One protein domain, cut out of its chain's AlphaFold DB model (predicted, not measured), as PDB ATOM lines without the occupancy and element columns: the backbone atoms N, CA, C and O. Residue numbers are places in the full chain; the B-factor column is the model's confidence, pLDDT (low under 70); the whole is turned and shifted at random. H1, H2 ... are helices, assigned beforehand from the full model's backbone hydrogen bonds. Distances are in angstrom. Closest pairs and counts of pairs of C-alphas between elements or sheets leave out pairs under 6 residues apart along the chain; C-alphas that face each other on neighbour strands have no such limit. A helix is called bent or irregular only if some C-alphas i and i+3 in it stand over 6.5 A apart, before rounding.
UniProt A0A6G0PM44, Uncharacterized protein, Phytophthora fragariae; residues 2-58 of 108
ATOM      1  N   PHE A   2     -36.378  -3.481 -14.215       81.50
ATOM      2  CA  PHE A   2     -36.993  -2.154 -14.211       81.50
ATOM      3  C   PHE A   2     -38.508  -2.305 -14.311       81.50
ATOM      4  O   PHE A   2     -38.998  -3.133 -15.079       81.50
ATOM      5  N   ILE A   3     -39.241  -1.521 -13.523       87.62
ATOM      6  CA  ILE A   3     -40.703  -1.495 -13.524       87.62
ATOM      7  C   ILE A   3     -41.130  -0.088 -13.925       87.62
ATOM      8  O   ILE A   3     -40.733   0.877 -13.281       87.62
ATOM      9  N   ALA A   4     -41.923   0.020 -14.988       90.69
ATOM     10  CA  ALA A   4     -42.370   1.305 -15.535       90.69
ATOM     11  C   ALA A   4     -43.891   1.379 -15.755       90.69
ATOM     12  O   ALA A   4     -44.398   2.390 -16.229       90.69
ATOM     13  N   LYS A   5     -44.623   0.307 -15.423       94.94
ATOM     14  CA  LYS A   5     -46.082   0.242 -15.546       94.94
ATOM     15  C   LYS A   5     -46.740   0.500 -14.186       94.94
ATOM     16  O   LYS A   5     -46.329  -0.160 -13.225       94.94
ATOM     17  N   PRO A   6     -47.733   1.401 -14.081       93.94
ATOM     18  CA  PRO A   6     -48.397   1.717 -12.815       93.94
ATOM     19  C   PRO A   6     -48.946   0.487 -12.087       93.94
ATOM     20  O   PRO A   6     -48.791   0.368 -10.874       93.94
ATOM     21  N   GLU A   7     -49.502  -0.473 -12.827       94.38
ATOM     22  CA  GLU A   7     -50.098  -1.686 -12.264       94.38
ATOM     23  C   GLU A   7     -49.033  -2.533 -11.562       94.38
ATOM     24  O   GLU A   7     -49.240  -3.043 -10.464       94.38
ATOM     25  N   HIS A   8     -47.849  -2.641 -12.164       92.38
ATOM     26  CA  HIS A   8     -46.732  -3.377 -11.577       92.38
ATOM     27  C   HIS A   8     -46.141  -2.644 -10.363       92.38
ATOM     28  O   HIS A   8     -45.694  -3.289  -9.417       92.38
ATOM     29  N   ILE A   9     -46.156  -1.306 -10.363       92.88
ATOM     30  CA  ILE A   9     -45.733  -0.502  -9.209       92.88
ATOM     31  C   ILE A   9     -46.681  -0.741  -8.030       92.88
ATOM     32  O   ILE A   9     -46.214  -0.955  -6.913       92.88
ATOM     33  N   GLU A  10     -47.997  -0.766  -8.262       93.25
ATOM     34  CA  GLU A  10     -48.971  -1.081  -7.211       93.25
ATOM     35  C   GLU A  10     -48.779  -2.504  -6.673       93.25
ATOM     36  O   GLU A  10     -48.782  -2.713  -5.456       93.25
ATOM     37  N   GLN A  11     -48.546  -3.477  -7.561       93.31
ATOM     38  CA  GLN A  11     -48.261  -4.853  -7.152       93.31
ATOM     39  C   GLN A  11     -47.062  -4.917  -6.202       93.31
ATOM     40  O   GLN A  11     -47.168  -5.535  -5.148       93.31
ATOM     41  N   VAL A  12     -45.959  -4.236  -6.518       91.81
ATOM     42  CA  VAL A  12     -44.751  -4.243  -5.679       91.81
ATOM     43  C   VAL A  12     -44.931  -3.452  -4.383       91.81
ATOM     44  O   VAL A  12     -44.555  -3.926  -3.317       91.81
ATOM     45  N   LEU A  13     -45.495  -2.245  -4.448       90.12
ATOM     46  CA  LEU A  13     -45.499  -1.322  -3.308       90.12
ATOM     47  C   LEU A  13     -46.684  -1.506  -2.352       90.12
ATOM     48  O   LEU A  13     -46.645  -0.971  -1.243       90.12
ATOM     49  N   LYS A  14     -47.739  -2.216  -2.764       88.81
ATOM     50  CA  LYS A  14     -48.987  -2.319  -1.996       88.81
ATOM     51  C   LYS A  14     -49.490  -3.752  -1.879       88.81
ATOM     52  O   LYS A  14     -49.687  -4.219  -0.763       88.81
ATOM     53  N   THR A  15     -49.702  -4.444  -2.998       92.19
ATOM     54  CA  THR A  15     -50.394  -5.748  -2.993       92.19
ATOM     55  C   THR A  15     -49.495  -6.888  -2.523       92.19
ATOM     56  O   THR A  15     -49.899  -7.699  -1.699       92.19
ATOM     57  N   GLN A  16     -48.267  -6.941  -3.032       91.38
ATOM     58  CA  GLN A  16     -47.287  -7.994  -2.771       91.38
ATOM     59  C   GLN A  16     -46.077  -7.455  -2.002       91.38
ATOM     60  O   GLN A  16     -44.971  -7.956  -2.165       91.38
ATOM     61  N   PHE A  17     -46.273  -6.436  -1.163       87.69
ATOM     62  CA  PHE A  17     -45.192  -5.738  -0.460       87.69
ATOM     63  C   PHE A  17     -44.229  -6.686   0.280       87.69
ATOM     64  O   PHE A  17     -43.018  -6.511   0.232       87.69
ATOM     65  N   GLU A  18     -44.760  -7.740   0.901       89.06
ATOM     66  CA  GLU A  18     -43.969  -8.740   1.632       89.06
ATOM     67  C   GLU A  18     -43.052  -9.581   0.724       89.06
ATOM     68  O   GLU A  18     -42.011 -10.050   1.176       89.06
ATOM     69  N   ASN A  19     -43.395  -9.733  -0.562       92.12
ATOM     70  CA  ASN A  19     -42.576 -10.449  -1.547       92.12
ATOM     71  C   ASN A  19     -41.404  -9.599  -2.062       92.12
ATOM     72  O   ASN A  19     -40.501 -10.124  -2.713       92.12
ATOM     73  N   PHE A  20     -41.415  -8.291  -1.790       90.06
ATOM     74  CA  PHE A  20     -40.408  -7.341  -2.248       90.06
ATOM     75  C   PHE A  20     -39.778  -6.610  -1.053       90.06
ATOM     76  O   PHE A  20     -39.958  -5.395  -0.908       90.06
ATOM     77  N   PRO A  21     -39.030  -7.322  -0.185       90.44
ATOM     78  CA  PRO A  21     -38.320  -6.677   0.906       90.44
ATOM     79  C   PRO A  21     -37.304  -5.679   0.348       90.44
ATOM     80  O   PRO A  21     -36.743  -5.848  -0.739       90.44
ATOM     81  N   LYS A  22     -37.041  -4.627   1.116       88.88
ATOM     82  CA  LYS A  22     -36.005  -3.659   0.769       88.88
ATOM     83  C   LYS A  22     -34.652  -4.351   0.699       88.88
ATOM     84  O   LYS A  22     -34.356  -5.232   1.504       88.88
ATOM     85  N   SER A  23     -33.842  -3.916  -0.262       88.12
ATOM     86  CA  SER A  23     -32.544  -4.515  -0.558       88.12
ATOM     87  C   SER A  23     -31.587  -4.444   0.632       88.12
ATOM     88  O   SER A  23     -31.397  -3.371   1.207       88.12
ATOM     89  N   GLN A  24     -30.911  -5.560   0.919       87.38
ATOM     90  CA  GLN A  24     -29.832  -5.620   1.908       87.38
ATOM     91  C   GLN A  24     -28.709  -4.627   1.586       87.38
ATOM     92  O   GLN A  24     -28.177  -3.981   2.474       87.38
ATOM     93  N   HIS A  25     -28.422  -4.400   0.303       89.25
ATOM     94  CA  HIS A  25     -27.425  -3.410  -0.098       89.25
ATOM     95  C   HIS A  25     -27.793  -1.986   0.359       89.25
ATOM     96  O   HIS A  25     -26.935  -1.229   0.798       89.25
ATOM     97  N   ILE A  26     -29.079  -1.618   0.283       83.50
ATOM     98  CA  ILE A  26     -29.558  -0.310   0.759       83.50
ATOM     99  C   ILE A  26     -29.462  -0.237   2.281       83.50
ATOM    100  O   ILE A  26     -29.122   0.816   2.818       83.50
ATOM    101  N   HIS A  27     -29.753  -1.346   2.964       87.31
ATOM    102  CA  HIS A  27     -29.573  -1.449   4.403       87.31
ATOM    103  C   HIS A  27     -28.114  -1.165   4.776       87.31
ATOM    104  O   HIS A  27     -27.865  -0.205   5.493       87.31
ATOM    105  N   ASP A  28     -27.158  -1.898   4.208       87.69
ATOM    106  CA  ASP A  28     -25.738  -1.796   4.564       87.69
ATOM    107  C   ASP A  28     -25.155  -0.399   4.297       87.69
ATOM    108  O   ASP A  28     -24.390   0.123   5.099       87.69
ATOM    109  N   VAL A  29     -25.559   0.249   3.198       88.00
ATOM    110  CA  VAL A  29     -25.080   1.599   2.842       88.00
ATOM    111  C   VAL A  29     -25.624   2.682   3.781       88.00
ATOM    112  O   VAL A  29     -24.975   3.707   3.987       88.00
ATOM    113  N   ILE A  30     -26.831   2.504   4.319       86.19
ATOM    114  CA  ILE A  30     -27.551   3.554   5.058       86.19
ATOM    115  C   ILE A  30     -27.581   3.277   6.570       86.19
ATOM    116  O   ILE A  30     -27.886   4.181   7.352       86.19
ATOM    117  N   PHE A  31     -27.226   2.065   6.996       86.94
ATOM    118  CA  PHE A  31     -27.282   1.618   8.385       86.94
ATOM    119  C   PHE A  31     -26.520   2.546   9.334       86.94
ATOM    120  O   PHE A  31     -27.099   3.023  10.306       86.94
ATOM    121  N   ASP A  32     -25.277   2.910   9.010       85.62
ATOM    122  CA  ASP A  32     -24.468   3.807   9.850       85.62
ATOM    123  C   ASP A  32     -25.091   5.205  10.011       85.62
ATOM    124  O   ASP A  32     -24.852   5.903  10.996       85.62
ATOM    125  N   LEU A  33     -25.906   5.635   9.040       84.31
ATOM    126  CA  LEU A  33     -26.533   6.954   9.039       84.31
ATOM    127  C   LEU A  33     -27.868   6.986   9.792       84.31
ATOM    128  O   LEU A  33     -28.159   7.982  10.463       84.31
ATOM    129  N   LEU A  34     -28.707   5.965   9.607       81.31
ATOM    130  CA  LEU A  34     -30.100   5.952  10.074       81.31
ATOM    131  C   LEU A  34     -30.393   4.875  11.126       81.31
ATOM    132  O   LEU A  34     -31.513   4.845  11.644       81.31
ATOM    133  N   GLY A  35     -29.422   4.017  11.447       83.88
ATOM    134  CA  GLY A  35     -29.623   2.813  12.251       83.88
ATOM    135  C   GLY A  35     -30.773   1.970  11.705       83.88
ATOM    136  O   GLY A  35     -31.120   2.072  10.535       83.88
ATOM    137  N   GLU A  36     -31.451   1.224  12.575       83.94
ATOM    138  CA  GLU A  36     -32.645   0.416  12.263       83.94
ATOM    139  C   GLU A  36     -33.911   1.269  12.013       83.94
ATOM    140  O   GLU A  36     -34.974   1.066  12.608       83.94
ATOM    141  N   GLY A  37     -33.810   2.288  11.164       85.25
ATOM    142  CA  GLY A  37     -34.903   3.190  10.828       85.25
ATOM    143  C   GLY A  37     -35.931   2.567   9.878       85.25
ATOM    144  O   GLY A  37     -35.627   1.687   9.074       85.25
ATOM    145  N   ILE A  38     -37.152   3.120   9.879       88.19
ATOM    146  CA  ILE A  38     -38.277   2.670   9.029       88.19
ATOM    147  C   ILE A  38     -37.945   2.608   7.531       88.19
ATOM    148  O   ILE A  38     -38.627   1.921   6.772       88.19
ATOM    149  N   VAL A  39     -36.931   3.347   7.075       87.25
ATOM    150  CA  VAL A  39     -36.514   3.371   5.670       87.25
ATOM    151  C   VAL A  39     -35.746   2.108   5.301       87.25
ATOM    152  O   VAL A  39     -35.897   1.666   4.171       87.25
ATOM    153  N   ILE A  40     -35.057   1.451   6.234       88.56
ATOM    154  CA  ILE A  40     -34.222   0.278   5.935       88.56
ATOM    155  C   ILE A  40     -34.750  -1.036   6.528       88.56
ATOM    156  O   ILE A  40     -34.421  -2.100   6.015       88.56
ATOM    157  N   THR A  41     -35.633  -0.979   7.527       90.06
ATOM    158  CA  THR A  41     -36.247  -2.173   8.134       90.06
ATOM    159  C   THR A  41     -37.336  -2.800   7.253       90.06
ATOM    160  O   THR A  41     -37.996  -2.113   6.460       90.06
ATOM    161  N   ASN A  42     -37.554  -4.110   7.424       89.56
ATOM    162  CA  ASN A  42     -38.566  -4.925   6.737       89.56
ATOM    163  C   ASN A  42     -39.494  -5.644   7.744       89.56
ATOM    164  O   ASN A  42     -39.252  -5.624   8.955       89.56
ATOM    165  N   GLY A  43     -40.560  -6.282   7.246       88.94
ATOM    166  CA  GLY A  43     -41.420  -7.184   8.024       88.94
ATOM    167  C   GLY A  43     -42.072  -6.542   9.255       88.94
ATOM    168  O   GLY A  43     -42.485  -5.380   9.235       88.94
ATOM    169  N   GLU A  44     -42.175  -7.296  10.353       91.38
ATOM    170  CA  GLU A  44     -42.890  -6.842  11.556       91.38
ATOM    171  C   GLU A  44     -42.270  -5.618  12.226       91.38
ATOM    172  O   GLU A  44     -42.993  -4.750  12.727       91.38
ATOM    173  N   THR A  45     -40.943  -5.495  12.187       91.12
ATOM    174  CA  THR A  45     -40.239  -4.308  12.682       91.12
ATOM    175  C   THR A  45     -40.715  -3.061  11.944       91.12
ATOM    176  O   THR A  45     -41.105  -2.074  12.576       91.12
ATOM    177  N   TRP A  46     -40.791  -3.134  10.612       91.00
ATOM    178  CA  TRP A  46     -41.329  -2.049   9.795       91.00
ATOM    179  C   TRP A  46     -42.800  -1.766  10.115       91.00
ATOM    180  O   TRP A  46     -43.168  -0.603  10.295       91.00
ATOM    181  N   ARG A  47     -43.650  -2.797  10.255       91.25
ATOM    182  CA  ARG A  47     -45.081  -2.610  10.577       91.25
ATOM    183  C   ARG A  47     -45.271  -1.911  11.922       91.25
ATOM    184  O   ARG A  47     -46.086  -0.990  12.027       91.25
ATOM    185  N   ARG A  48     -44.493  -2.301  12.938       92.75
ATOM    186  CA  ARG A  48     -44.511  -1.678  14.268       92.75
ATOM    187  C   ARG A  48     -44.077  -0.215  14.205       92.75
ATOM    188  O   ARG A  48     -44.790   0.645  14.721       92.75
ATOM    189  N   GLN A  49     -42.957   0.079  13.543       93.06
ATOM    190  CA  GLN A  49     -42.455   1.447  13.377       93.06
ATOM    191  C   GLN A  49     -43.441   2.320  12.591       93.06
ATOM    192  O   GLN A  49     -43.741   3.441  13.003       93.06
ATOM    193  N   ARG A  50     -44.012   1.792  11.503       92.19
ATOM    194  CA  ARG A  50     -45.008   2.490  10.683       92.19
ATOM    195  C   ARG A  50     -46.244   2.854  11.487       92.19
ATOM    196  O   ARG A  50     -46.717   3.979  11.368       92.19
ATOM    197  N   ARG A  51     -46.756   1.941  12.316       92.38
ATOM    198  CA  ARG A  51     -47.935   2.204  13.155       92.38
ATOM    199  C   ARG A  51     -47.716   3.391  14.093       92.38
ATOM    200  O   ARG A  51     -48.613   4.210  14.247       92.38
ATOM    201  N   VAL A  52     -46.530   3.497  14.690       90.94
ATOM    202  CA  VAL A  52     -46.172   4.634  15.549       90.94
ATOM    203  C   VAL A  52     -46.030   5.911  14.720       90.94
ATOM    204  O   VAL A  52     -46.644   6.928  15.035       90.94
ATOM    205  N   LEU A  53     -45.265   5.854  13.626       89.38
ATOM    206  CA  LEU A  53     -44.953   7.029  12.814       89.38
ATOM    207  C   LEU A  53     -46.180   7.624  12.117       89.38
ATOM    208  O   LEU A  53     -46.305   8.841  12.073       89.38
ATOM    209  N   VAL A  54     -47.121   6.808  11.634       89.31
ATOM    210  CA  VAL A  54     -48.362   7.308  11.011       89.31
ATOM    211  C   VAL A  54     -49.153   8.211  11.964       89.31
ATOM    212  O   VAL A  54     -49.723   9.207  11.526       89.31
ATOM    213  N   ASN A  55     -49.138   7.925  13.268       85.44
ATOM    214  CA  ASN A  55     -49.810   8.766  14.260       85.44
ATOM    215  C   ASN A  55     -49.048  10.070  14.527       85.44
ATOM    216  O   ASN A  55     -49.663  11.133  14.650       85.44
ATOM    217  N   LEU A  56     -47.713  10.005  14.562       84.88
ATOM    218  CA  LEU A  56     -46.852  11.184  14.717       84.88
ATOM    219  C   LEU A  56     -46.947  12.134  13.511       84.88
ATOM    220  O   LEU A  56     -46.882  13.346  13.684       84.88
ATOM    221  N   PHE A  57     -47.180  11.601  12.310       85.06
ATOM    222  CA  PHE A  57     -47.406  12.362  11.076       85.06
ATOM    223  C   PHE A  57     -48.894  12.496  10.715       85.06
ATOM    224  O   PHE A  57     -49.260  12.583   9.542       85.06
ATOM    225  N   SER A  58     -49.778  12.517  11.714       88.56
ATOM    226  CA  SER A  58     -51.206  12.731  11.475       88.56
ATOM    227  C   SER A  58     -51.483  14.119  10.884       88.56
ATOM    228  O   SER A  58     -50.749  15.080  11.122       88.56
TER     229      SER A  58
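AT A GLANCE: This is residues 2 to 58 of the 108 residues of an uncharacterized protein of Phytophthora fragariae (UniProt A0A6G0PM44). Three separate helices make a loose, open triangle: H3, the longest helix, and H1 stand at two corners, H2 at the third, and winding links join H1 to H2 and H2 to H3. No helix packs on another. The printed part has 57 residues, with three named helices in the order H1, H2, H3 and no named strand; its class is all helix. It is loose, with a radius of gyration of the C-alphas of 12.9 A and spans of 32 by 29 by 18 A.

IN THESE COORDINATES: H3, residues 43 to 56, is 20.3 A long and ends at C-alpha 56 (-46.852, 11.184, 14.717). H2, residues 24 to 34, is 14.2 A long and irregular: C-alphas 29 and 32 are 7.4 A apart. H1, residues 6 to 15, is 12.5 A long and begins at C-alpha 6 (-48.397, 1.717, -12.815); it is neither bent nor irregular, but only just: C-alphas 12 and 15 are 6.4 A apart.

HOW THE PARTS SIT: H3 is apart from H2 and from H1, and H1 and H2 are apart. In H1 every O i to N i+4 pair is within hydrogen-bond range; in H3 9 of 10 are, in H2 5 of 7.

THE WHOLE: The farthest C-alphas, of Glu 7 and Asp 32, are 34.3 A apart. The printed part has no cut, and both links are short. No printed residue is under pLDDT 70.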